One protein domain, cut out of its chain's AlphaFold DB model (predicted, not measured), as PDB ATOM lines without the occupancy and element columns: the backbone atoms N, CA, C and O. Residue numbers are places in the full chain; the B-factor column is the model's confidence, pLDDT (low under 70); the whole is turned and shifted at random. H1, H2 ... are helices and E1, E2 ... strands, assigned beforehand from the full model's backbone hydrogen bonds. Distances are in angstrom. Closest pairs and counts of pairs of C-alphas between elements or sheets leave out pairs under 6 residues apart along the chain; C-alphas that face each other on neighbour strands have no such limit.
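What this domain is: This is residues 3 to 172 of the 174 residues of an uncharacterized protein of Planctomycetaceae bacterium SCGC AG-212-F19 (UniProt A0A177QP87). A long helix, H1, sticks out with residues 3 to 15 and leads into a long two-stranded ribbon of E1 and E3, which ends in a head. In the head, the E7 and E8 hairpin joins the far part of E1, and a small sheet of E2, E5 and E6 lies nearby, with the short H2 between the two sheets. The printed part has 170 residues, with two named helices and eight named strands in the order H1 E1 E2 E3 E4 E5 E6 H2 E7 E8, a mixed class of helices and strands. One sheet is mixed, in the order E4 E3 E1 E8 E7; the other is antiparallel, in the order E2 E5 E6. The whole is loose, with a radius of gyration of the C-alphas of 22.7 A and spans of 82 by 39 by 31 A, H1 making part of the length.

Where its parts are: H1, residues 3 to 27, is 36.0 A long and begins at C-alpha 3 (36.309, 40.209, -45.235). E1, residues 29 to 45, is 40.9 A long and bends by 67 degrees at residue 39. E2 is residues 56 to 61. E3, residues 89 to 106, is 46.9 A long and bends by 65 degrees at residue 93; C-alpha 106 is at (32.328, 10.363, -43.415). E4 is residues 110 to 112, E5 119 to 124, E6 131 to 134, H2 135 to 138 and E7 151 to 156. E8, residues 159 to 171, is 35.4 A long, bends by 58 degrees at residue 162 and ends at C-alpha 171 (28.234, -31.127, -58.712).

How they stand to each other: The larger sheet is strongly twisted. E1 and E3 are antiparallel, with N 40 and O 92 at 2.8 A. E4 and E3 form a hairpin, with N 106 and O 110 at 2.8 A. E8 is parallel to E1, with N 41 and O 166 at 2.8 A, and E7 and E8 form a hairpin, with N 154 and O 161 at 2.9 A. H1 is on this sheet at a height of 5.5 A, over none of the strands; its closest C-alphas to E3 are those of Thr 27 and Trp 104, 5.0 A. In the smaller sheet, E2 and E5 are antiparallel, with N 58 and O 122 at 2.9 A, and E5 and E6 form a hairpin, with N 121 and O 133 at 2.8 A. H2 is on both sheets, at the level of the larger; the closest C-alphas of H2 and E5 are those of Leu 135 and Asp 120, 4.9 A. In H1 every O i to N i+4 pair is within hydrogen-bond range; H2 is too short for one.

The domain as a whole: The C-alphas of Trp 3 and Asp 86, the two farthest apart, are 82.5 A apart. The printed part has no cut. The links E2 to E3 and H2 to E7 are long; in the first, residues 82 to 83 pair antiparallel with residues 56 to 57 of E2. The mean pLDDT of the printed part is 86.0, with 23 residues under 70, among them residues 63 to 71.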
ATOM      1  N   TRP A   3      35.716  40.773 -46.450       65.00
ATOM      2  CA  TRP A   3      36.309  40.209 -45.235       65.00
ATOM      3  C   TRP A   3      35.388  39.367 -44.331       65.00
ATOM      4  O   TRP A   3      35.815  38.288 -43.924       65.00
ATOM      5  N   PRO A   4      34.146  39.777 -44.003       78.88
ATOM      6  CA  PRO A   4      33.292  38.961 -43.138       78.88
ATOM      7  C   PRO A   4      32.868  37.649 -43.814       78.88
ATOM      8  O   PRO A   4      32.784  36.621 -43.153       78.88
ATOM      9  N   ARG A   5      32.691  37.651 -45.142       80.75
ATOM     10  CA  ARG A   5      32.350  36.449 -45.918       80.75
ATOM     11  C   ARG A   5      33.517  35.463 -45.976       80.75
ATOM     12  O   ARG A   5      33.310  34.271 -45.788       80.75
ATOM     13  N   LEU A   6      34.739  35.970 -46.153       84.94
ATOM     14  CA  LEU A   6      35.969  35.171 -46.094       84.94
ATOM     15  C   LEU A   6      36.173  34.514 -44.723       84.94
ATOM     16  O   LEU A   6      36.539  33.346 -44.659       84.94
ATOM     17  N   ARG A   7      35.893  35.233 -43.627       86.44
ATOM     18  CA  ARG A   7      35.989  34.674 -42.267       86.44
ATOM     19  C   ARG A   7      34.976  33.560 -42.026       86.44
ATOM     20  O   ARG A   7      35.347  32.527 -41.486       86.44
ATOM     21  N   ILE A   8      33.725  33.756 -42.446       89.62
ATOM     22  CA  ILE A   8      32.683  32.726 -42.318       89.62
ATOM     23  C   ILE A   8      33.075  31.483 -43.119       89.62
ATOM     24  O   ILE A   8      33.059  30.391 -42.567       89.62
ATOM     25  N   LEU A   9      33.512  31.647 -44.371       91.94
ATOM     26  CA  LEU A   9      33.988  30.535 -45.199       91.94
ATOM     27  C   LEU A   9      35.157  29.783 -44.551       91.94
ATOM     28  O   LEU A   9      35.144  28.556 -44.522       91.94
ATOM     29  N   ALA A  10      36.138  30.503 -44.001       92.00
ATOM     30  CA  ALA A  10      37.274  29.892 -43.320       92.00
ATOM     31  C   ALA A  10      36.838  29.096 -42.078       92.00
ATOM     32  O   ALA A  10      37.272  27.962 -41.895       92.00
ATOM     33  N   ILE A  11      35.943  29.655 -41.257       94.00
ATOM     34  CA  ILE A  11      35.400  28.968 -40.076       94.00
ATOM     35  C   ILE A  11      34.621  27.722 -40.498       94.00
ATOM     36  O   ILE A  11      34.855  26.649 -39.950       94.00
ATOM     37  N   SER A  12      33.737  27.838 -41.492       92.81
ATOM     38  CA  SER A  12      32.981  26.702 -42.018       92.81
ATOM     39  C   SER A  12      33.910  25.600 -42.526       92.81
ATOM     40  O   SER A  12      33.722  24.447 -42.158       92.81
ATOM     41  N   ALA A  13      34.953  25.944 -43.286       93.88
ATOM     42  CA  ALA A  13      35.927  24.973 -43.778       93.88
ATOM     43  C   ALA A  13      36.658  24.246 -42.636       93.88
ATOM     44  O   ALA A  13      36.794  23.023 -42.677       93.88
ATOM     45  N   VAL A  14      37.078  24.973 -41.594       96.19
ATOM     46  CA  VAL A  14      37.731  24.381 -40.415       96.19
ATOM     47  C   VAL A  14      36.777  23.453 -39.666       96.19
ATOM     48  O   VAL A  14      37.147  22.322 -39.361       96.19
ATOM     49  N   VAL A  15      35.543  23.891 -39.407       95.62
ATOM     50  CA  VAL A  15      34.535  23.080 -38.707       95.62
ATOM     51  C   VAL A  15      34.225  21.804 -39.491       95.62
ATOM     52  O   VAL A  15      34.239  20.719 -38.915       95.62
ATOM     53  N   THR A  16      34.012  21.902 -40.805       93.62
ATOM     54  CA  THR A  16      33.772  20.735 -41.664       93.62
ATOM     55  C   THR A  16      34.970  19.784 -41.672       93.62
ATOM     56  O   THR A  16      34.779  18.573 -41.565       93.62
ATOM     57  N   GLY A  17      36.200  20.303 -41.735       92.38
ATOM     58  CA  GLY A  17      37.412  19.486 -41.650       92.38
ATOM     59  C   GLY A  17      37.531  18.734 -40.320       92.38
ATOM     60  O   GLY A  17      37.795  17.533 -40.313       92.38
ATOM     61  N   LEU A  18      37.268  19.414 -39.197       95.31
ATOM     62  CA  LEU A  18      37.291  18.807 -37.862       95.31
ATOM     63  C   LEU A  18      36.206  17.741 -37.690       95.31
ATOM     64  O   LEU A  18      36.485  16.684 -37.128       95.31
ATOM     65  N   LEU A  19      34.996  17.979 -38.203       94.00
ATOM     66  CA  LEU A  19      33.916  16.990 -38.191       94.00
ATOM     67  C   LEU A  19      34.261  15.764 -39.045       94.00
ATOM     68  O   LEU A  19      34.003  14.641 -38.622       94.00
ATOM     69  N   GLY A  20      34.884  15.961 -40.210       90.94
ATOM     70  CA  GLY A  20      35.352  14.860 -41.053       90.94
ATOM     71  C   GLY A  20      36.402  14.004 -40.342       90.94
ATOM     72  O   GLY A  20      36.299  12.778 -40.339       90.94
ATOM     73  N   LEU A  21      37.366  14.644 -39.671       91.50
ATOM     74  CA  LEU A  21      38.396  13.948 -38.899       91.50
ATOM     75  C   LEU A  21      37.805  13.212 -37.687       91.50
ATOM     76  O   LEU A  21      38.114  12.044 -37.474       91.50
ATOM     77  N   ALA A  22      36.933  13.867 -36.918       92.81
ATOM     78  CA  ALA A  22      36.253  13.249 -35.783       92.81
ATOM     79  C   ALA A  22      35.405  12.046 -36.222       92.81
ATOM     80  O   ALA A  22      35.433  11.001 -35.572       92.81
ATOM     81  N   SER A  23      34.712  12.159 -37.357       92.56
ATOM     82  CA  SER A  23      33.961  11.053 -37.947       92.56
ATOM     83  C   SER A  23      34.871   9.882 -38.286       92.56
ATOM     84  O   SER A  23      34.603   8.770 -37.846       92.56
ATOM     85  N   TYR A  24      35.986  10.123 -38.983       87.12
ATOM     86  CA  TYR A  24      36.958   9.071 -39.286       87.12
ATOM     87  C   TYR A  24      37.429   8.360 -38.011       87.12
ATOM     88  O   TYR A  24      37.315   7.147 -37.917       87.12
ATOM     89  N   TRP A  25      37.877   9.090 -36.988       89.06
ATOM     90  CA  TRP A  25      38.407   8.481 -35.759       89.06
ATOM     91  C   TRP A  25      37.370   7.709 -34.937       89.06
ATOM     92  O   TRP A  25      37.728   6.760 -34.247       89.06
ATOM     93  N   THR A  26      36.103   8.116 -34.985       89.88
ATOM     94  CA  THR A  26      35.031   7.477 -34.202       89.88
ATOM     95  C   THR A  26      34.347   6.326 -34.932       89.88
ATOM     96  O   THR A  26      33.741   5.481 -34.279       89.88
ATOM     97  N   THR A  27      34.446   6.275 -36.262       86.25
ATOM     98  CA  THR A  27      33.794   5.252 -37.099       86.25
ATOM     99  C   THR A  27      34.782   4.319 -37.788       86.25
ATOM    100  O   THR A  27      34.363   3.337 -38.398       86.25
ATOM    101  N   TYR A  28      36.087   4.597 -37.694       83.12
ATOM    102  CA  TYR A  28      37.118   3.702 -38.193       83.12
ATOM    103  C   TYR A  28      37.021   2.354 -37.480       83.12
ATOM    104  O   TYR A  28      37.328   2.219 -36.295       83.12
ATOM    105  N   GLY A  29      36.605   1.350 -38.236       74.75
ATOM    106  CA  GLY A  29      36.618  -0.043 -37.850       74.75
ATOM    107  C   GLY A  29      37.583  -0.806 -38.739       74.75
ATOM    108  O   GLY A  29      37.627  -0.609 -39.954       74.75
ATOM    109  N   CYS A  30      38.330  -1.729 -38.150       68.50
ATOM    110  CA  CYS A  30      38.801  -2.870 -38.911       68.50
ATOM    111  C   CYS A  30      37.692  -3.921 -38.883       68.50
ATOM    112  O   CYS A  30      37.183  -4.275 -37.819       68.50
ATOM    113  N   TRP A  31      37.295  -4.408 -40.051       66.38
ATOM    114  CA  TRP A  31      36.483  -5.613 -40.115       66.38
ATOM    115  C   TRP A  31      37.373  -6.772 -40.521       66.38
ATOM    116  O   TRP A  31      38.262  -6.661 -41.368       66.38
ATOM    117  N   LEU A  32      37.139  -7.884 -39.847       53.31
ATOM    118  CA  LEU A  32      37.800  -9.143 -40.090       53.31
ATOM    119  C   LEU A  32      36.895  -9.884 -41.077       53.31
ATOM    120  O   LEU A  32      36.015 -10.642 -40.678       53.31
ATOM    121  N   GLY A  33      37.055  -9.618 -42.377       60.81
ATOM    122  CA  GLY A  33      36.640 -10.615 -43.366       60.81
ATOM    123  C   GLY A  33      37.396 -11.910 -43.067       60.81
ATOM    124  O   GLY A  33      38.432 -11.865 -42.417       60.81
ATOM    125  N   GLY A  34      36.925 -13.087 -43.462       70.38
ATOM    126  CA  GLY A  34      37.641 -14.288 -43.037       70.38
ATOM    127  C   GLY A  34      36.994 -15.611 -43.367       70.38
ATOM    128  O   GLY A  34      35.828 -15.667 -43.758       70.38
ATOM    129  N   PHE A  35      37.756 -16.680 -43.157       81.31
ATOM    130  CA  PHE A  35      37.174 -18.006 -42.977       81.31
ATOM    131  C   PHE A  35      36.876 -18.191 -41.490       81.31
ATOM    132  O   PHE A  35      37.754 -17.895 -40.671       81.31
ATOM    133  N   PRO A  36      35.696 -18.705 -41.112       86.19
ATOM    134  CA  PRO A  36      35.464 -19.106 -39.735       86.19
ATOM    135  C   PRO A  36      36.371 -20.285 -39.364       86.19
ATOM    136  O   PRO A  36      36.800 -21.065 -40.218       86.19
ATOM    137  N   ALA A  37      36.649 -20.425 -38.070       89.25
ATOM    138  CA  ALA A  37      37.243 -21.650 -37.557       89.25
ATOM    139  C   ALA A  37      36.250 -22.803 -37.741       89.25
ATOM    140  O   ALA A  37      35.074 -22.656 -37.411       89.25
ATOM    141  N   GLY A  38      36.707 -23.932 -38.277       92.38
ATOM    142  CA  GLY A  38      35.818 -25.027 -38.642       92.38
ATOM    143  C   GLY A  38      36.503 -26.166 -39.383       92.38
ATOM    144  O   GLY A  38      37.598 -26.013 -39.928       92.38
ATOM    145  N   GLU A  39      35.823 -27.307 -39.418       93.25
ATOM    146  CA  GLU A  39      36.128 -28.404 -40.335       93.25
ATOM    147  C   GLU A  39      35.196 -28.314 -41.544       93.25
ATOM    148  O   GLU A  39      33.974 -28.344 -41.412       93.25
ATOM    149  N   PHE A  40      35.783 -28.206 -42.728       93.94
ATOM    150  CA  PHE A  40      35.084 -28.110 -44.000       93.94
ATOM    151  C   PHE A  40      35.089 -29.479 -44.667       93.94
ATOM    152  O   PHE A  40      36.148 -30.004 -45.014       93.94
ATOM    153  N   ARG A  41      33.903 -30.060 -44.845       95.44
ATOM    154  CA  ARG A  41      33.667 -31.348 -45.502       95.44
ATOM    155  C   ARG A  41      32.992 -31.096 -46.834       95.44
ATOM    156  O   ARG A  41      31.801 -30.804 -46.894       95.44
ATOM    157  N   ILE A  42      33.753 -31.225 -47.907       97.12
ATOM    158  CA  ILE A  42      33.275 -30.922 -49.250       97.12
ATOM    159  C   ILE A  42      33.192 -32.227 -50.025       97.12
ATOM    160  O   ILE A  42      34.190 -32.925 -50.176       97.12
ATOM    161  N   THR A  43      32.000 -32.563 -50.500       98.19
ATOM    162  CA  THR A  43      31.755 -33.718 -51.364       98.19
ATOM    163  C   THR A  43      31.601 -33.239 -52.801       98.19
ATOM    164  O   THR A  43      30.812 -32.338 -53.079       98.19
ATOM    165  N   ILE A  44      32.341 -33.840 -53.724       98.12
ATOM    166  CA  ILE A  44      32.381 -33.476 -55.137       98.12
ATOM    167  C   ILE A  44      31.807 -34.632 -55.948       98.12
ATOM    168  O   ILE A  44      32.249 -35.780 -55.839       98.12
ATOM    169  N   ARG A  45      30.793 -34.310 -56.748       98.44
ATOM    170  CA  ARG A  45      30.033 -35.255 -57.562       98.44
ATOM    171  C   ARG A  45      30.089 -34.879 -59.036       98.44
ATOM    172  O   ARG A  45      30.164 -33.700 -59.372       98.44
ATOM    173  N   GLY A  46      30.048 -35.877 -59.905       97.69
ATOM    174  CA  GLY A  46      29.834 -35.691 -61.334       97.69
ATOM    175  C   GLY A  46      28.340 -35.576 -61.672       97.69
ATOM    176  O   GLY A  46      27.489 -35.728 -60.789       97.69
ATOM    177  N   PRO A  47      27.997 -35.327 -62.948       97.12
ATOM    178  CA  PRO A  47      26.619 -35.169 -63.407       97.12
ATOM    179  C   PRO A  47      25.711 -36.375 -63.136       97.12
ATOM    180  O   PRO A  47      24.505 -36.202 -62.988       97.12
ATOM    181  N   ALA A  48      26.266 -37.590 -63.066       96.81
ATOM    182  CA  ALA A  48      25.526 -38.812 -62.754       96.81
ATOM    183  C   ALA A  48      25.590 -39.169 -61.253       96.81
ATOM    184  O   ALA A  48      25.291 -40.299 -60.869       96.81
ATOM    185  N   ASN A  49      25.946 -38.201 -60.397       96.94
ATOM    186  CA  ASN A  49      26.122 -38.347 -58.950       96.94
ATOM    187  C   ASN A  49      27.260 -39.312 -58.539       96.94
ATOM    188  O   ASN A  49      27.355 -39.753 -57.386       96.94
ATOM    189  N   GLU A  50      28.166 -39.625 -59.462       97.25
ATOM    190  CA  GLU A  50      29.388 -40.375 -59.198       97.25
ATOM    191  C   GLU A  50      30.387 -39.531 -58.383       97.25
ATOM    192  O   GLU A  50      30.427 -38.311 -58.543       97.25
ATOM    193  N   PRO A  51      31.181 -40.121 -57.473       98.06
ATOM    194  CA  PRO A  51      32.238 -39.384 -56.783       98.06
ATOM    195  C   PRO A  51      33.347 -38.970 -57.761       98.06
ATOM    196  O   PRO A  51      33.763 -39.764 -58.602       98.06
ATOM    197  N   VAL A  52      33.858 -37.744 -57.620       98.06
ATOM    198  CA  VAL A  52      34.994 -37.249 -58.419       98.06
ATOM    199  C   VAL A  52      36.254 -37.248 -57.561       98.06
ATOM    200  O   VAL A  52      36.399 -36.401 -56.678       98.06
ATOM    201  N   SER A  53      37.160 -38.193 -57.815       98.00
ATOM    202  CA  SER A  53      38.490 -38.250 -57.188       98.00
ATOM    203  C   SER A  53      39.461 -37.284 -57.871       98.00
ATOM    204  O   SER A  53      39.326 -37.007 -59.063       98.00
ATOM    205  N   GLY A  54      40.434 -36.755 -57.124       96.94
ATOM    206  CA  GLY A  54      41.475 -35.881 -57.670       96.94
ATOM    207  C   GLY A  54      41.047 -34.430 -57.934       96.94
ATOM    208  O   GLY A  54      41.828 -33.665 -58.495       96.94
ATOM    209  N   ALA A  55      39.840 -34.026 -57.535       97.31
ATOM    210  CA  ALA A  55      39.368 -32.655 -57.686       97.31
ATOM    211  C   ALA A  55      40.046 -31.729 -56.665       97.31
ATOM    212  O   ALA A  55      40.052 -32.018 -55.471       97.31
ATOM    213  N   GLU A  56      40.595 -30.609 -57.122       95.56
ATOM    214  CA  GLU A  56      41.327 -29.643 -56.304       95.56
ATOM    215  C   GLU A  56      40.451 -28.429 -55.976       95.56
ATOM    216  O   GLU A  56      39.902 -27.796 -56.878       95.56
ATOM    217  N   LEU A  57      40.355 -28.080 -54.692       93.94
ATOM    218  CA  LEU A  57      39.773 -26.824 -54.227       93.94
ATOM    219  C   LEU A  57      40.870 -25.772 -54.042       93.94
ATOM    220  O   LEU A  57      41.787 -25.947 -53.239       93.94
ATOM    221  N   VAL A  58      40.716 -24.631 -54.708       89.94
ATOM    222  CA  VAL A  58      41.616 -23.480 -54.582       89.94
ATOM    223  C   VAL A  58      40.826 -22.257 -54.141       89.94
ATOM    224  O   VAL A  58      39.749 -21.993 -54.667       89.94
ATOM    225  N   VAL A  59      41.369 -21.479 -53.203       87.00
ATOM    226  CA  VAL A  59      40.838 -20.150 -52.867       87.00
ATOM    227  C   VAL A  59      41.693 -19.085 -53.545       87.00
ATOM    228  O   VAL A  59      42.920 -19.093 -53.428       87.00
ATOM    229  N   ARG A  60      41.048 -18.184 -54.286       82.62
ATOM    230  CA  ARG A  60      41.690 -17.112 -55.053       82.62
ATOM    231  C   ARG A  60      41.042 -15.770 -54.710       82.62
ATOM    232  O   ARG A  60      39.854 -15.754 -54.385       82.62
ATOM    233  N   PRO A  61      41.780 -14.652 -54.789       78.81
ATOM    234  CA  PRO A  61      41.155 -13.338 -54.829       78.81
ATOM    235  C   PRO A  61      40.137 -13.306 -55.975       78.81
ATOM    236  O   PRO A  61      40.364 -13.901 -57.035       78.81
ATOM    237  N   ALA A  62      39.001 -12.656 -55.752       76.88
ATOM    238  CA  ALA A  62      38.026 -12.401 -56.799       76.88
ATOM    239  C   ALA A  62      38.701 -11.585 -57.913       76.88
ATOM    240  O   ALA A  62      39.644 -10.840 -57.656       76.88
ATOM    241  N   ALA A  63      38.221 -11.718 -59.151       65.38
ATOM    242  CA  ALA A  63      38.893 -11.253 -60.376       65.38
ATOM    243  C   ALA A  63      39.299  -9.757 -60.432       65.38
ATOM    244  O   ALA A  63      39.983  -9.354 -61.368       65.38
ATOM    245  N   GLU A  64      38.881  -8.941 -59.462       60.09
ATOM    246  CA  GLU A  64      39.180  -7.510 -59.340       60.09
ATOM    247  C   GLU A  64      40.377  -7.199 -58.413       60.09
ATOM    248  O   GLU A  64      40.762  -6.036 -58.296       60.09
ATOM    249  N   GLU A  65      40.975  -8.200 -57.758       61.00
ATOM    250  CA  GLU A  65      42.097  -8.027 -56.824       61.00
ATOM    251  C   GLU A  65      43.411  -8.585 -57.386       61.00
ATOM    252  O   GLU A  65      43.435  -9.663 -57.984       61.00
ATOM    253  N   ASP A  66      44.515  -7.848 -57.189       55.28
ATOM    254  CA  ASP A  66      45.861  -8.252 -57.614       55.28
ATOM    255  C   ASP A  66      46.166  -9.672 -57.104       55.28
ATOM    256  O   ASP A  66      46.279  -9.926 -55.904       55.28
ATOM    257  N   GLY A  67      46.258 -10.621 -58.040       52.66
ATOM    258  CA  GLY A  67      46.186 -12.069 -57.812       52.66
ATOM    259  C   GLY A  67      47.395 -12.713 -57.121       52.66
ATOM    260  O   GLY A  67      47.698 -13.879 -57.381       52.66
ATOM    261  N   THR A  68      48.119 -11.979 -56.279       53.06
ATOM    262  CA  THR A  68      49.372 -12.424 -55.655       53.06
ATOM    263  C   THR A  68      49.186 -13.162 -54.334       53.06
ATOM    264  O   THR A  68      50.105 -13.873 -53.924       53.06
ATOM    265  N   ILE A  69      48.018 -13.080 -53.686       58.53
ATOM    266  CA  ILE A  69      47.799 -13.744 -52.395       58.53
ATOM    267  C   ILE A  69      46.903 -14.972 -52.560       58.53
ATOM    268  O   ILE A  69      45.706 -14.873 -52.819       58.53
ATOM    269  N   ARG A  70      47.495 -16.158 -52.393       61.09
ATOM    270  CA  ARG A  70      46.766 -17.426 -52.282       61.09
ATOM    271  C   ARG A  70      46.614 -17.767 -50.810       61.09
ATOM    272  O   ARG A  70      47.606 -17.805 -50.089       61.09
ATOM    273  N   TYR A  71      45.387 -18.039 -50.385       68.56
ATOM    274  CA  TYR A  71      45.113 -18.493 -49.027       68.56
ATOM    275  C   TYR A  71      44.762 -19.964 -49.014       68.56
ATOM    276  O   TYR A  71      44.056 -20.469 -49.890       68.56
ATOM    277  N   THR A  72      45.248 -20.649 -47.991       70.69
ATOM    278  CA  THR A  72      45.008 -22.069 -47.793       70.69
ATOM    279  C   THR A  72      43.934 -22.229 -46.734       70.69
ATOM    280  O   THR A  72      44.043 -21.698 -45.630       70.69
ATOM    281  N   LEU A  73      42.862 -22.944 -47.081       77.44
ATOM    282  CA  LEU A  73      41.767 -23.209 -46.147       77.44
ATOM    283  C   LEU A  73      42.237 -24.095 -44.979       77.44
ATOM    284  O   LEU A  73      41.752 -23.949 -43.860       77.44
ATOM    285  N   ASP A  74      43.194 -24.994 -45.233       76.69
ATOM    286  CA  ASP A  74      43.802 -25.831 -44.202       76.69
ATOM    287  C   ASP A  74      44.956 -25.093 -43.514       76.69
ATOM    288  O   ASP A  74      46.041 -24.891 -44.058       76.69
ATOM    289  N   SER A  75      44.692 -24.696 -42.274       63.53
ATOM    290  CA  SER A  75      45.655 -24.026 -41.398       63.53
ATOM    291  C   SER A  75      46.650 -24.981 -40.729       63.53
ATOM    292  O   SER A  75      47.637 -24.532 -40.150       63.53
ATOM    293  N   GLN A  76      46.388 -26.290 -40.758       64.25
ATOM    294  CA  GLN A  76      47.301 -27.307 -40.237       64.25
ATOM    295  C   GLN A  76      48.330 -27.731 -41.281       64.25
ATOM    296  O   GLN A  76      49.423 -28.171 -40.922       64.25
ATOM    297  N   ARG A  77      47.975 -27.617 -42.562       72.62
ATOM    298  CA  ARG A  77      48.811 -28.020 -43.691       72.62
ATOM    299  C   ARG A  77      48.778 -26.958 -44.795       72.62
ATOM    300  O   ARG A  77      48.239 -27.220 -45.870       72.62
ATOM    301  N   PRO A  78      49.360 -25.771 -44.549       66.25
ATOM    302  CA  PRO A  78      49.275 -24.647 -45.478       66.25
ATOM    303  C   PRO A  78      49.868 -24.958 -46.860       66.25
ATOM    304  O   PRO A  78      49.403 -24.425 -47.854       66.25
ATOM    305  N   ASP A  79      50.820 -25.884 -46.968       72.50
ATOM    306  CA  ASP A  79      51.426 -26.239 -48.260       72.50
ATOM    307  C   ASP A  79      50.738 -27.423 -48.964       72.50
ATOM    308  O   ASP A  79      51.198 -27.896 -50.004       72.50
ATOM    309  N   THR A  80      49.645 -27.951 -48.400       77.56
ATOM    310  CA  THR A  80      48.953 -29.118 -48.960       77.56
ATOM    311  C   THR A  80      47.811 -28.698 -49.873       77.56
ATOM    312  O   THR A  80      46.952 -27.894 -49.515       77.56
ATOM    313  N   ARG A  81      47.780 -29.292 -51.069       88.06
ATOM    314  CA  ARG A  81      46.654 -29.148 -51.994       88.06
ATOM    315  C   ARG A  81      45.416 -29.821 -51.411       88.06
ATOM    316  O   ARG A  81      45.482 -30.952 -50.933       88.06
ATOM    317  N   LEU A  82      44.280 -29.141 -51.495       91.81
ATOM    318  CA  LEU A  82      42.996 -29.662 -51.039       91.81
ATOM    319  C   LEU A  82      42.382 -30.506 -52.147       91.81
ATOM    320  O   LEU A  82      41.611 -30.005 -52.959       91.81
ATOM    321  N   VAL A  83      42.782 -31.773 -52.197       95.19
ATOM    322  CA  VAL A  83      42.395 -32.712 -53.253       95.19
ATOM    323  C   VAL A  83      41.371 -33.710 -52.725       95.19
ATOM    324  O   VAL A  83      41.493 -34.191 -51.596       95.19
ATOM    325  N   SER A  84      40.346 -34.015 -53.524       96.94
ATOM    326  CA  SER A  84      39.343 -35.013 -53.167       96.94
ATOM    327  C   SER A  84      39.927 -36.423 -53.211       96.94
ATOM    328  O   SER A  84      40.690 -36.780 -54.107       96.94
ATOM    329  N   ASN A  85      39.552 -37.232 -52.226       96.81
ATOM    330  CA  ASN A  85      39.909 -38.648 -52.175       96.81
ATOM    331  C   ASN A  85      39.029 -39.503 -53.113       96.81
ATOM    332  O   ASN A  85      38.151 -38.992 -53.807       96.81
ATOM    333  N   ASP A  86      39.204 -40.825 -53.062       97.25
ATOM    334  CA  ASP A  86      38.502 -41.793 -53.923       97.25
ATOM    335  C   ASP A  86      36.971 -41.794 -53.783       97.25
ATOM    336  O   ASP A  86      36.263 -42.245 -54.681       97.25
ATOM    337  N   VAL A  87      36.435 -41.260 -52.680       97.62
ATOM    338  CA  VAL A  87      34.984 -41.087 -52.480       97.62
ATOM    339  C   VAL A  87      34.503 -39.674 -52.823       97.62
ATOM    340  O   VAL A  87      33.362 -39.315 -52.531       97.62
ATOM    341  N   GLY A  88      35.362 -38.867 -53.445       96.81
ATOM    342  CA  GLY A  88      35.076 -37.500 -53.860       96.81
ATOM    343  C   GLY A  88      35.020 -36.506 -52.706       96.81
ATOM    344  O   GLY A  88      34.336 -35.494 -52.815       96.81
ATOM    345  N   ARG A  89      35.695 -36.771 -51.582       97.38
ATOM    346  CA  ARG A  89      35.634 -35.916 -50.389       97.38
ATOM    347  C   ARG A  89      36.936 -35.160 -50.154       97.38
ATOM    348  O   ARG A  89      38.006 -35.761 -50.124       97.38
ATOM    349  N   ILE A  90      36.818 -33.861 -49.906       95.31
ATOM    350  CA  ILE A  90      37.863 -32.986 -49.369       95.31
ATOM    351  C   ILE A  90      37.521 -32.697 -47.907       95.31
ATOM    352  O   ILE A  90      36.369 -32.393 -47.579       95.31
ATOM    353  N   ILE A  91      38.518 -32.788 -47.028       93.12
ATOM    354  CA  ILE A  91      38.408 -32.386 -45.623       93.12
ATOM    355  C   ILE A  91      39.519 -31.380 -45.340       93.12
ATOM    356  O   ILE A  91      40.686 -31.682 -45.574       93.12
ATOM    357  N   ALA A  92      39.156 -30.201 -44.842       91.62
ATOM    358  CA  ALA A  92      40.098 -29.152 -44.461       91.62
ATOM    359  C   ALA A  92      39.753 -28.605 -43.075       91.62
ATOM    360  O   ALA A  92      38.576 -28.442 -42.751       91.62
ATOM    361  N   VAL A  93      40.768 -28.291 -42.267       89.62
ATOM    362  CA  VAL A  93      40.570 -27.703 -40.936       89.62
ATOM    363  C   VAL A  93      41.172 -26.303 -40.885       89.62
ATOM    364  O   VAL A  93      42.390 -26.110 -40.953       89.62
ATOM    365  N   SER A  94      40.308 -25.312 -40.691       87.75
ATOM    366  CA  SER A  94      40.723 -23.932 -40.471       87.75
ATOM    367  C   SER A  94      40.639 -23.582 -38.991       87.75
ATOM    368  O   SER A  94      39.625 -23.824 -38.337       87.75
ATOM    369  N   ARG A  95      41.679 -22.933 -38.462       83.75
ATOM    370  CA  ARG A  95      41.640 -22.227 -37.168       83.75
ATOM    371  C   ARG A  95      40.906 -20.886 -37.251       83.75
ATOM    372  O   ARG A  95      40.866 -20.149 -36.271       83.75
ATOM    373  N   GLY A  96      40.337 -20.587 -38.411       80.44
ATOM    374  CA  GLY A  96      39.839 -19.278 -38.753       80.44
ATOM    375  C   GLY A  96      40.986 -18.398 -39.218       80.44
ATOM    376  O   GLY A  96      42.101 -18.453 -38.695       80.44
ATOM    377  N   TYR A  97      40.714 -17.597 -40.233       75.19
ATOM    378  CA  TYR A  97      41.651 -16.586 -40.688       75.19
ATOM    379  C   TYR A  97      40.888 -15.302 -40.875       75.19
ATOM    380  O   TYR A  97      39.825 -15.314 -41.486       75.19
ATOM    381  N   ASN A  98      41.454 -14.214 -40.377       70.69
ATOM    382  CA  ASN A  98      40.881 -12.901 -40.541       70.69
ATOM    383  C   ASN A  98      41.683 -12.144 -41.599       70.69
ATOM    384  O   ASN A  98      42.848 -11.810 -41.399       70.69
ATOM    385  N   PHE A  99      41.051 -11.873 -42.727       69.31
ATOM    386  CA  PHE A  99      41.451 -10.851 -43.671       69.31
ATOM    387  C   PHE A  99      41.041  -9.481 -43.138       69.31
ATOM    388  O   PHE A  99      39.864  -9.217 -42.887       69.31
ATOM    389  N   GLY A 100      42.016  -8.597 -42.966       64.56
ATOM    390  CA  GLY A 100      41.733  -7.215 -42.610       64.56
ATOM    391  C   GLY A 100      41.130  -6.465 -43.793       64.56
ATOM    392  O   GLY A 100      41.690  -6.467 -44.887       64.56
ATOM    393  N   GLY A 101      40.012  -5.792 -43.557       70.94
ATOM    394  CA  GLY A 101      39.609  -4.622 -44.322       70.94
ATOM    395  C   GLY A 101      39.401  -3.449 -43.372       70.94
ATOM    396  O   GLY A 101      39.195  -3.634 -42.170       70.94
ATOM    397  N   ASN A 102      39.419  -2.241 -43.911       75.25
ATOM    398  CA  ASN A 102      39.031  -1.058 -43.153       75.25
ATOM    399  C   ASN A 102      37.589  -0.709 -43.507       75.25
ATOM    400  O   ASN A 102      37.121  -1.055 -44.583       75.25
ATOM    401  N   THR A 103      36.882  -0.055 -42.602       83.62
ATOM    402  CA  THR A 103      35.599   0.597 -42.853       83.62
ATOM    403  C   THR A 103      35.592   1.886 -42.055       83.62
ATOM    404  O   THR A 103      36.178   1.950 -40.977       83.62
ATOM    405  N   TRP A 104      34.984   2.933 -42.585       85.81
ATOM    406  CA  TRP A 104      34.787   4.180 -41.856       85.81
ATOM    407  C   TRP A 104      33.616   4.934 -42.468       85.81
ATOM    408  O   TRP A 104      33.183   4.646 -43.576       85.81
ATOM    409  N   GLU A 105      33.082   5.915 -41.766       87.88
ATOM    410  CA  GLU A 105      32.011   6.756 -42.282       87.88
ATOM    411  C   GLU A 105      32.488   8.203 -42.294       87.88
ATOM    412  O   GLU A 105      33.142   8.682 -41.362       87.88
ATOM    413  N   LEU A 106      32.177   8.920 -43.367       85.81
ATOM    414  CA  LEU A 106      32.328  10.363 -43.415       85.81
ATOM    415  C   LEU A 106      31.055  11.001 -42.849       85.81
ATOM    416  O   LEU A 106      29.940  10.694 -43.276       85.81
ATOM    417  N   PHE A 107      31.234  11.895 -41.881       89.12
ATOM    418  CA  PHE A 107      30.155  12.543 -41.136       89.12
ATOM    419  C   PHE A 107      29.105  11.569 -40.554       89.12
ATOM    420  O   PHE A 107      27.927  11.910 -40.530       89.12
ATOM    421  N   TRP A 108      29.518  10.382 -40.085       90.81
ATOM    422  CA  TRP A 108      28.669   9.347 -39.455       90.81
ATOM    423  C   TRP A 108      27.502   8.816 -40.304       90.81
ATOM    424  O   TRP A 108      26.606   8.158 -39.786       90.81
ATOM    425  N   VAL A 109      27.450   9.162 -41.592       89.50
ATOM    426  CA  VAL A 109      26.289   8.855 -42.449       89.50
ATOM    427  C   VAL A 109      26.670   8.428 -43.856       89.50
ATOM    428  O   VAL A 109      25.887   7.755 -44.523       89.50
ATOM    429  N   ILE A 110      27.854   8.813 -44.334       85.62
ATOM    430  CA  ILE A 110      28.322   8.451 -45.667       85.62
ATOM    431  C   ILE A 110      29.311   7.300 -45.498       85.62
ATOM    432  O   ILE A 110      30.437   7.545 -45.063       85.62
ATOM    433  N   PRO A 111      28.934   6.053 -45.825       81.81
ATOM    434  CA  PRO A 111      29.847   4.927 -45.714       81.81
ATOM    435  C   PRO A 111      31.016   5.110 -46.682       81.81
ATOM    436  O   PRO A 111      30.836   5.368 -47.873       81.81
ATOM    437  N   MET A 112      32.226   4.969 -46.159       80.56
ATOM    438  CA  MET A 112      33.480   5.106 -46.881       80.56
ATOM    439  C   MET A 112      34.383   3.903 -46.591       80.56
ATOM    440  O   MET A 112      34.271   3.209 -45.585       80.56
ATOM    441  N   GLY A 113      35.295   3.598 -47.510       68.38
ATOM    442  CA  GLY A 113      36.262   2.525 -47.284       68.38
ATOM    443  C   GLY A 113      35.678   1.110 -47.200       68.38
ATOM    444  O   GLY A 113      36.397   0.234 -46.764       68.38
ATOM    445  N   TRP A 114      34.451   0.833 -47.654       67.88
ATOM    446  CA  TRP A 114      33.882  -0.528 -47.712       67.88
ATOM    447  C   TRP A 114      34.537  -1.378 -48.816       67.88
ATOM    448  O   TRP A 114      33.939  -1.664 -49.851       67.88
ATOM    449  N   ARG A 115      35.806  -1.749 -48.662       66.31
ATOM    450  CA  ARG A 115      36.480  -2.691 -49.568       66.31
ATOM    451  C   ARG A 115      37.324  -3.638 -48.734       66.31
ATOM    452  O   ARG A 115      38.480  -3.360 -48.438       66.31
ATOM    453  N   GLY A 116      36.703  -4.725 -48.287       67.12
ATOM    454  CA  GLY A 116      37.444  -5.892 -47.815       67.12
ATOM    455  C   GLY A 116      37.784  -6.801 -48.992       67.12
ATOM    456  O   GLY A 116      37.060  -6.763 -49.993       67.12
ATOM    457  N   PRO A 117      38.847  -7.607 -48.867       71.38
ATOM    458  CA  PRO A 117      39.233  -8.509 -49.927       71.38
ATOM    459  C   PRO A 117      38.127  -9.532 -50.186       71.38
ATOM    460  O   PRO A 117      37.571 -10.126 -49.252       71.38
ATOM    461  N   ARG A 118      37.771  -9.714 -51.454       78.44
ATOM    462  CA  ARG A 118      36.780 -10.701 -51.884       78.44
ATOM    463  C   ARG A 118      37.515 -11.933 -52.374       78.44
ATOM    464  O   ARG A 118      38.409 -11.831 -53.200       78.44
ATOM    465  N   TYR A 119      37.092 -13.101 -51.906       81.31
ATOM    466  CA  TYR A 119      37.660 -14.372 -52.337       81.31
ATOM    467  C   TYR A 119      36.597 -15.251 -52.969       81.31
ATOM    468  O   TYR A 119      35.476 -15.364 -52.460       81.31
ATOM    469  N   ASP A 120      37.012 -15.927 -54.028       88.56
ATOM    470  CA  ASP A 120      36.261 -16.983 -54.675       88.56
ATOM    471  C   ASP A 120      36.971 -18.319 -54.466       88.56
ATOM    472  O   ASP A 120      38.198 -18.417 -54.357       88.56
ATOM    473  N   CYS A 121      36.172 -19.369 -54.410       90.88
ATOM    474  CA  CYS A 121      36.632 -20.739 -54.465       90.88
ATOM    475  C   CYS A 121      36.487 -21.258 -55.889       90.88
ATOM    476  O   CYS A 121      35.509 -20.958 -56.576       90.88
ATOM    477  N   GLU A 122      37.439 -22.074 -56.310       93.88
ATOM    478  CA  GLU A 122      37.416 -22.764 -57.589       93.88
ATOM    479  C   GLU A 122      37.694 -24.246 -57.358       93.88
ATOM    480  O   GLU A 122      38.706 -24.599 -56.754       93.88
ATOM    481  N   ILE A 123      36.781 -25.102 -57.817       95.81
ATOM    482  CA  ILE A 123      36.981 -26.551 -57.858       95.81
ATOM    483  C   ILE A 123      37.374 -26.929 -59.282       95.81
ATOM    484  O   ILE A 123      36.636 -26.640 -60.226       95.81
ATOM    485  N   MET A 124      38.524 -27.581 -59.431       96.25
ATOM    486  CA  MET A 124      39.050 -28.047 -60.715       96.25
ATOM    487  C   MET A 124      39.202 -29.567 -60.688       96.25
ATOM    488  O   MET A 124      39.714 -30.113 -59.718       96.25
ATOM    489  N   ALA A 125      38.802 -30.250 -61.755       97.19
ATOM    490  CA  ALA A 125      39.017 -31.684 -61.921       97.19
ATOM    491  C   ALA A 125      39.246 -32.000 -63.402       97.19
ATOM    492  O   ALA A 125      38.710 -31.313 -64.274       97.19
ATOM    493  N   GLU A 126      40.041 -33.027 -63.694       96.81
ATOM    494  CA  GLU A 126      40.299 -33.445 -65.073       96.81
ATOM    495  C   GLU A 126      38.998 -33.883 -65.763       96.81
ATOM    496  O   GLU A 126      38.221 -34.662 -65.214       96.81
ATOM    497  N   GLY A 127      38.750 -33.365 -66.970       96.75
ATOM    498  CA  GLY A 127      37.541 -33.679 -67.740       96.75
ATOM    499  C   GLY A 127      36.267 -32.953 -67.288       96.75
ATOM    500  O   GLY A 127      35.196 -33.258 -67.811       96.75
ATOM    501  N   PHE A 128      36.367 -31.996 -66.359       97.75
ATOM    502  CA  PHE A 128      35.252 -31.163 -65.907       97.75
ATOM    503  C   PHE A 128      35.547 -29.673 -66.092       97.75
ATOM    504  O   PHE A 128      36.695 -29.223 -66.046       97.75
ATOM    505  N   ARG A 129      34.487 -28.879 -66.250       97.31
ATOM    506  CA  ARG A 129      34.568 -27.417 -66.219       97.31
ATOM    507  C   ARG A 129      34.873 -26.946 -64.794       97.31
ATOM    508  O   ARG A 129      34.232 -27.429 -63.857       97.31
ATOM    509  N   PRO A 130      35.792 -25.980 -64.605       95.94
ATOM    510  CA  PRO A 130      36.034 -25.397 -63.292       95.94
ATOM    511  C   PRO A 130      34.765 -24.770 -62.710       95.94
ATOM    512  O   PRO A 130      34.109 -23.955 -63.362       95.94
ATOM    513  N   LEU A 131      34.440 -25.117 -61.466       96.31
ATOM    514  CA  LEU A 131      33.306 -24.542 -60.751       96.31
ATOM    515  C   LEU A 131      33.793 -23.417 -59.839       96.31
ATOM    516  O   LEU A 131      34.477 -23.679 -58.851       96.31
ATOM    517  N   ARG A 132      33.397 -22.178 -60.146       94.50
ATOM    518  CA  ARG A 132      33.691 -20.995 -59.325       94.50
ATOM    519  C   ARG A 132      32.494 -20.580 -58.485       94.50
ATOM    520  O   ARG A 132      31.363 -20.593 -58.967       94.50
ATOM    521  N   PHE A 133      32.733 -20.195 -57.238       93.50
ATOM    522  CA  PHE A 133      31.690 -19.717 -56.333       93.50
ATOM    523  C   PHE A 133      32.266 -18.827 -55.223       93.50
ATOM    524  O   PHE A 133      33.435 -18.978 -54.872       93.50
ATOM    525  N   PRO A 134      31.460 -17.924 -54.634       90.44
ATOM    526  CA  PRO A 134      31.935 -17.046 -53.573       90.44
ATOM    527  C   PRO A 134      32.315 -17.843 -52.331       90.44
ATOM    528  O   PRO A 134      31.598 -18.768 -51.934       90.44
ATOM    529  N   LEU A 135      33.383 -17.419 -51.658       88.31
ATOM    530  CA  LEU A 135      33.903 -18.107 -50.481       88.31
ATOM    531  C   LEU A 135      32.843 -18.367 -49.395       88.31
ATOM    532  O   LEU A 135      32.836 -19.424 -48.765       88.31
ATOM    533  N   ARG A 136      31.919 -17.419 -49.201       88.75
ATOM    534  CA  ARG A 136      30.830 -17.515 -48.217       88.75
ATOM    535  C   ARG A 136      30.068 -18.840 -48.291       88.75
ATOM    536  O   ARG A 136      29.681 -19.374 -47.258       88.75
ATOM    537  N   ARG A 137      29.919 -19.399 -49.494       92.94
ATOM    538  CA  ARG A 137      29.205 -20.655 -49.726       92.94
ATOM    539  C   ARG A 137      29.842 -21.857 -49.018       92.94
ATOM    540  O   ARG A 137      29.135 -22.825 -48.789       92.94
ATOM    541  N   LEU A 138      31.133 -21.811 -48.657       91.56
ATOM    542  CA  LEU A 138      31.806 -22.879 -47.894       91.56
ATOM    543  C   LEU A 138      31.399 -22.954 -46.421       91.56
ATOM    544  O   LEU A 138      31.701 -23.948 -45.770       91.56
ATOM    545  N   PHE A 139      30.803 -21.896 -45.878       89.62
ATOM    546  CA  PHE A 139      30.377 -21.843 -44.480       89.62
ATOM    547  C   PHE A 139      28.932 -21.361 -44.327       89.62
ATOM    548  O   PHE A 139      28.498 -20.972 -43.239       89.62
ATOM    549  N   GLU A 140      28.172 -21.393 -45.421       90.88
ATOM    550  CA  GLU A 140      26.726 -21.253 -45.376       90.88
ATOM    551  C   GLU A 140      26.120 -22.463 -44.673       90.88
ATOM    552  O   GLU A 140      26.555 -23.598 -44.826       90.88
ATOM    553  N   THR A 141      25.114 -22.216 -43.853       88.94
ATOM    554  CA  THR A 141      24.608 -23.221 -42.928       88.94
ATOM    555  C   THR A 141      23.118 -23.020 -42.700       88.94
ATOM    556  O   THR A 141      22.675 -21.874 -42.583       88.94
ATOM    557  N   PRO A 142      22.327 -24.105 -42.623       89.19
ATOM    558  CA  PRO A 142      20.918 -24.016 -42.262       89.19
ATOM    559  C   PRO A 142      20.713 -23.805 -40.752       89.19
ATOM    560  O   PRO A 142      19.594 -23.544 -40.316       89.19
ATOM    561  N   TYR A 143      21.763 -23.949 -39.933       89.00
ATOM    562  CA  TYR A 143      21.659 -23.847 -38.480       89.00
ATOM    563  C   TYR A 143      21.532 -22.384 -38.038       89.00
ATOM    564  O   TYR A 143      22.387 -21.550 -38.324       89.00
ATOM    565  N   LEU A 144      20.473 -22.086 -37.282       85.31
ATOM    566  CA  LEU A 144      20.150 -20.728 -36.824       85.31
ATOM    567  C   LEU A 144      21.088 -20.203 -35.727       85.31
ATOM    568  O   LEU A 144      21.179 -18.996 -35.519       85.31
ATOM    569  N   ASN A 145      21.746 -21.091 -34.980       87.44
ATOM    570  CA  ASN A 145      22.638 -20.721 -33.884       87.44
ATOM    571  C   ASN A 145      23.756 -21.752 -33.702       87.44
ATOM    572  O   ASN A 145      23.606 -22.907 -34.088       87.44
ATOM    573  N   TYR A 146      24.854 -21.331 -33.065       83.19
ATOM    574  CA  TYR A 146      26.058 -22.146 -32.859       83.19
ATOM    575  C   TYR A 146      25.815 -23.442 -32.067       83.19
ATOM    576  O   TYR A 146      26.485 -24.444 -32.300       83.19
ATOM    577  N   ALA A 147      24.849 -23.452 -31.140       87.62
ATOM    578  CA  ALA A 147      24.555 -24.633 -30.327       87.62
ATOM    579  C   ALA A 147      23.998 -25.798 -31.162       87.62
ATOM    580  O   ALA A 147      24.223 -26.953 -30.814       87.62
ATOM    581  N   ALA A 148      23.316 -25.492 -32.268       89.31
ATOM    582  CA  ALA A 148      22.771 -26.482 -33.189       89.31
ATOM    583  C   ALA A 148      23.784 -26.990 -34.230       89.31
ATOM    584  O   ALA A 148      23.463 -27.921 -34.967       89.31
ATOM    585  N   PHE A 149      24.983 -26.398 -34.322       91.25
ATOM    586  CA  PHE A 149      25.970 -26.846 -35.303       91.25
ATOM    587  C   PHE A 149      26.483 -28.241 -34.950       91.25
ATOM    588  O   PHE A 149      26.811 -28.493 -33.788       91.25
ATOM    589  N   PRO A 150      26.644 -29.131 -35.943       93.75
ATOM    590  CA  PRO A 150      27.460 -30.314 -35.773       93.75
ATOM    591  C   PRO A 150      28.884 -29.870 -35.450       93.75
ATOM    592  O   PRO A 150      29.402 -28.910 -36.027       93.75
ATOM    593  N   LYS A 151      29.510 -30.574 -34.511       93.81
ATOM    594  CA  LYS A 151      30.851 -30.251 -34.037       93.81
ATOM    595  C   LYS A 151      31.770 -31.446 -34.169       93.81
ATOM    596  O   LYS A 151      31.342 -32.598 -34.105       93.81
ATOM    597  N   THR A 152      33.041 -31.151 -34.346       93.62
ATOM    598  CA  THR A 152      34.125 -32.121 -34.425       93.62
ATOM    599  C   THR A 152      35.165 -31.770 -33.372       93.62
ATOM    600  O   THR A 152      35.314 -30.605 -32.992       93.62
ATOM    601  N   LYS A 153      35.879 -32.781 -32.887       92.50
ATOM    602  CA  LYS A 153      36.990 -32.618 -31.952       92.50
ATOM    603  C   LYS A 153      38.268 -32.844 -32.729       92.50
ATOM    604  O   LYS A 153      38.536 -33.961 -33.166       92.50
ATOM    605  N   VAL A 154      39.042 -31.783 -32.909       86.19
ATOM    606  CA  VAL A 154      40.306 -31.850 -33.641       86.19
ATOM    607  C   VAL A 154      41.443 -31.616 -32.663       86.19
ATOM    608  O   VAL A 154      41.410 -30.668 -31.878       86.19
ATOM    609  N   ASN A 155      42.459 -32.477 -32.697       83.94
ATOM    610  CA  ASN A 155      43.685 -32.238 -31.949       83.94
ATOM    611  C   ASN A 155      44.585 -31.307 -32.758       83.94
ATOM    612  O   ASN A 155      44.985 -31.622 -33.877       83.94
ATOM    613  N   VAL A 156      44.885 -30.149 -32.189       75.44
ATOM    614  CA  VAL A 156      45.656 -29.104 -32.840       75.44
ATOM    615  C   VAL A 156      46.759 -28.668 -31.884       75.44
ATOM    616  O   VAL A 156      46.493 -28.084 -30.834       75.44
ATOM    617  N   ASN A 157      48.014 -28.961 -32.231       80.00
ATOM    618  CA  ASN A 157      49.187 -28.705 -31.383       80.00
ATOM    619  C   ASN A 157      49.058 -29.305 -29.962       80.00
ATOM    620  O   ASN A 157      49.446 -28.672 -28.981       80.00
ATOM    621  N   GLY A 158      48.476 -30.503 -29.835       82.75
ATOM    622  CA  GLY A 158      48.311 -31.190 -28.550       82.75
ATOM    623  C   GLY A 158      47.123 -30.710 -27.712       82.75
ATOM    624  O   GLY A 158      46.947 -31.187 -26.594       82.75
ATOM    625  N   ARG A 159      46.302 -29.783 -28.225       85.62
ATOM    626  CA  ARG A 159      45.060 -29.333 -27.582       85.62
ATOM    627  C   ARG A 159      43.855 -29.809 -28.377       85.62
ATOM    628  O   ARG A 159      43.813 -29.652 -29.594       85.62
ATOM    629  N   GLU A 160      42.870 -30.362 -27.681       90.81
ATOM    630  CA  GLU A 160      41.580 -30.692 -28.277       90.81
ATOM    631  C   GLU A 160      40.758 -29.410 -28.433       90.81
ATOM    632  O   GLU A 160      40.521 -28.686 -27.465       90.81
ATOM    633  N   LEU A 161      40.363 -29.113 -29.668       89.50
ATOM    634  CA  LEU A 161      39.502 -27.991 -30.013       89.50
ATOM    635  C   LEU A 161      38.200 -28.525 -30.591       89.50
ATOM    636  O   LEU A 161      38.198 -29.366 -31.490       89.50
ATOM    637  N   GLU A 162      37.096 -28.004 -30.069       93.06
ATOM    638  CA  GLU A 162      35.772 -28.240 -30.620       93.06
ATOM    639  C   GLU A 162      35.503 -27.203 -31.713       93.06
ATOM    640  O   GLU A 162      35.502 -26.000 -31.448       93.06
ATOM    641  N   LEU A 163      35.302 -27.671 -32.944       92.50
ATOM    642  CA  LEU A 163      35.080 -26.824 -34.114       92.50
ATOM    643  C   LEU A 163      33.730 -27.142 -34.764       92.50
ATOM    644  O   LEU A 163      33.335 -28.311 -34.782       92.50
ATOM    645  N   PRO A 164      33.022 -26.143 -35.321       94.62
ATOM    646  CA  PRO A 164      31.840 -26.399 -36.127       94.62
ATOM    647  C   PRO A 164      32.225 -27.139 -37.411       94.62
ATOM    648  O   PRO A 164      33.321 -26.973 -37.952       94.62
ATOM    649  N   VAL A 165      31.298 -27.950 -37.902       95.19
ATOM    650  CA  VAL A 165      31.443 -28.692 -39.148       95.19
ATOM    651  C   VAL A 165      30.583 -28.036 -40.224       95.19
ATOM    652  O   VAL A 165      29.369 -27.918 -40.068       95.19
ATOM    653  N   TYR A 166      31.218 -27.639 -41.322       94.50
ATOM    654  CA  TYR A 166      30.562 -27.116 -42.516       94.50
ATOM    655  C   TYR A 166      30.567 -28.196 -43.590       94.50
ATOM    656  O   TYR A 166      31.632 -28.658 -44.002       94.50
ATOM    657  N   GLU A 167      29.387 -28.632 -44.025       95.38
ATOM    658  CA  GLU A 167      29.248 -29.736 -44.972       95.38
ATOM    659  C   GLU A 167      28.535 -29.285 -46.242       95.38
ATOM    660  O   GLU A 167      27.427 -28.753 -46.196       95.38
ATOM    661  N   HIS A 168      29.180 -29.513 -47.386       96.56
ATOM    662  CA  HIS A 168      28.684 -29.079 -48.684       96.56
ATOM    663  C   HIS A 168      28.880 -30.153 -49.744       96.56
ATOM    664  O   HIS A 168      29.879 -30.872 -49.749       96.56
ATOM    665  N   THR A 169      27.935 -30.223 -50.678       97.44
ATOM    666  CA  THR A 169      28.052 -31.045 -51.882       97.44
ATOM    667  C   THR A 169      28.036 -30.145 -53.110       97.44
ATOM    668  O   THR A 169      27.151 -29.300 -53.247       97.44
ATOM    669  N   PHE A 170      29.002 -30.333 -54.005       97.81
ATOM    670  CA  PHE A 170      29.082 -29.648 -55.292       97.81
ATOM    671  C   PHE A 170      29.024 -30.670 -56.421       97.81
ATOM    672  O   PHE A 170      29.619 -31.742 -56.329       97.81
ATOM    673  N   THR A 171      28.300 -30.329 -57.484       98.00
ATOM    674  CA  THR A 171      28.234 -31.127 -58.712       98.00
ATOM    675  C   THR A 171      29.014 -30.405 -59.801       98.00
ATOM    676  O   THR A 171      28.818 -29.204 -59.989       98.00
ATOM    677  N   LEU A 172      29.918 -31.113 -60.474       97.50
ATOM    678  CA  LEU A 172      30.695 -30.594 -61.595       97.50
ATOM    679  C   LEU A 172      30.002 -30.890 -62.926       97.50
ATOM    680  O   LEU A 172      29.308 -31.894 -63.072       97.50
TER     681      LEU A 172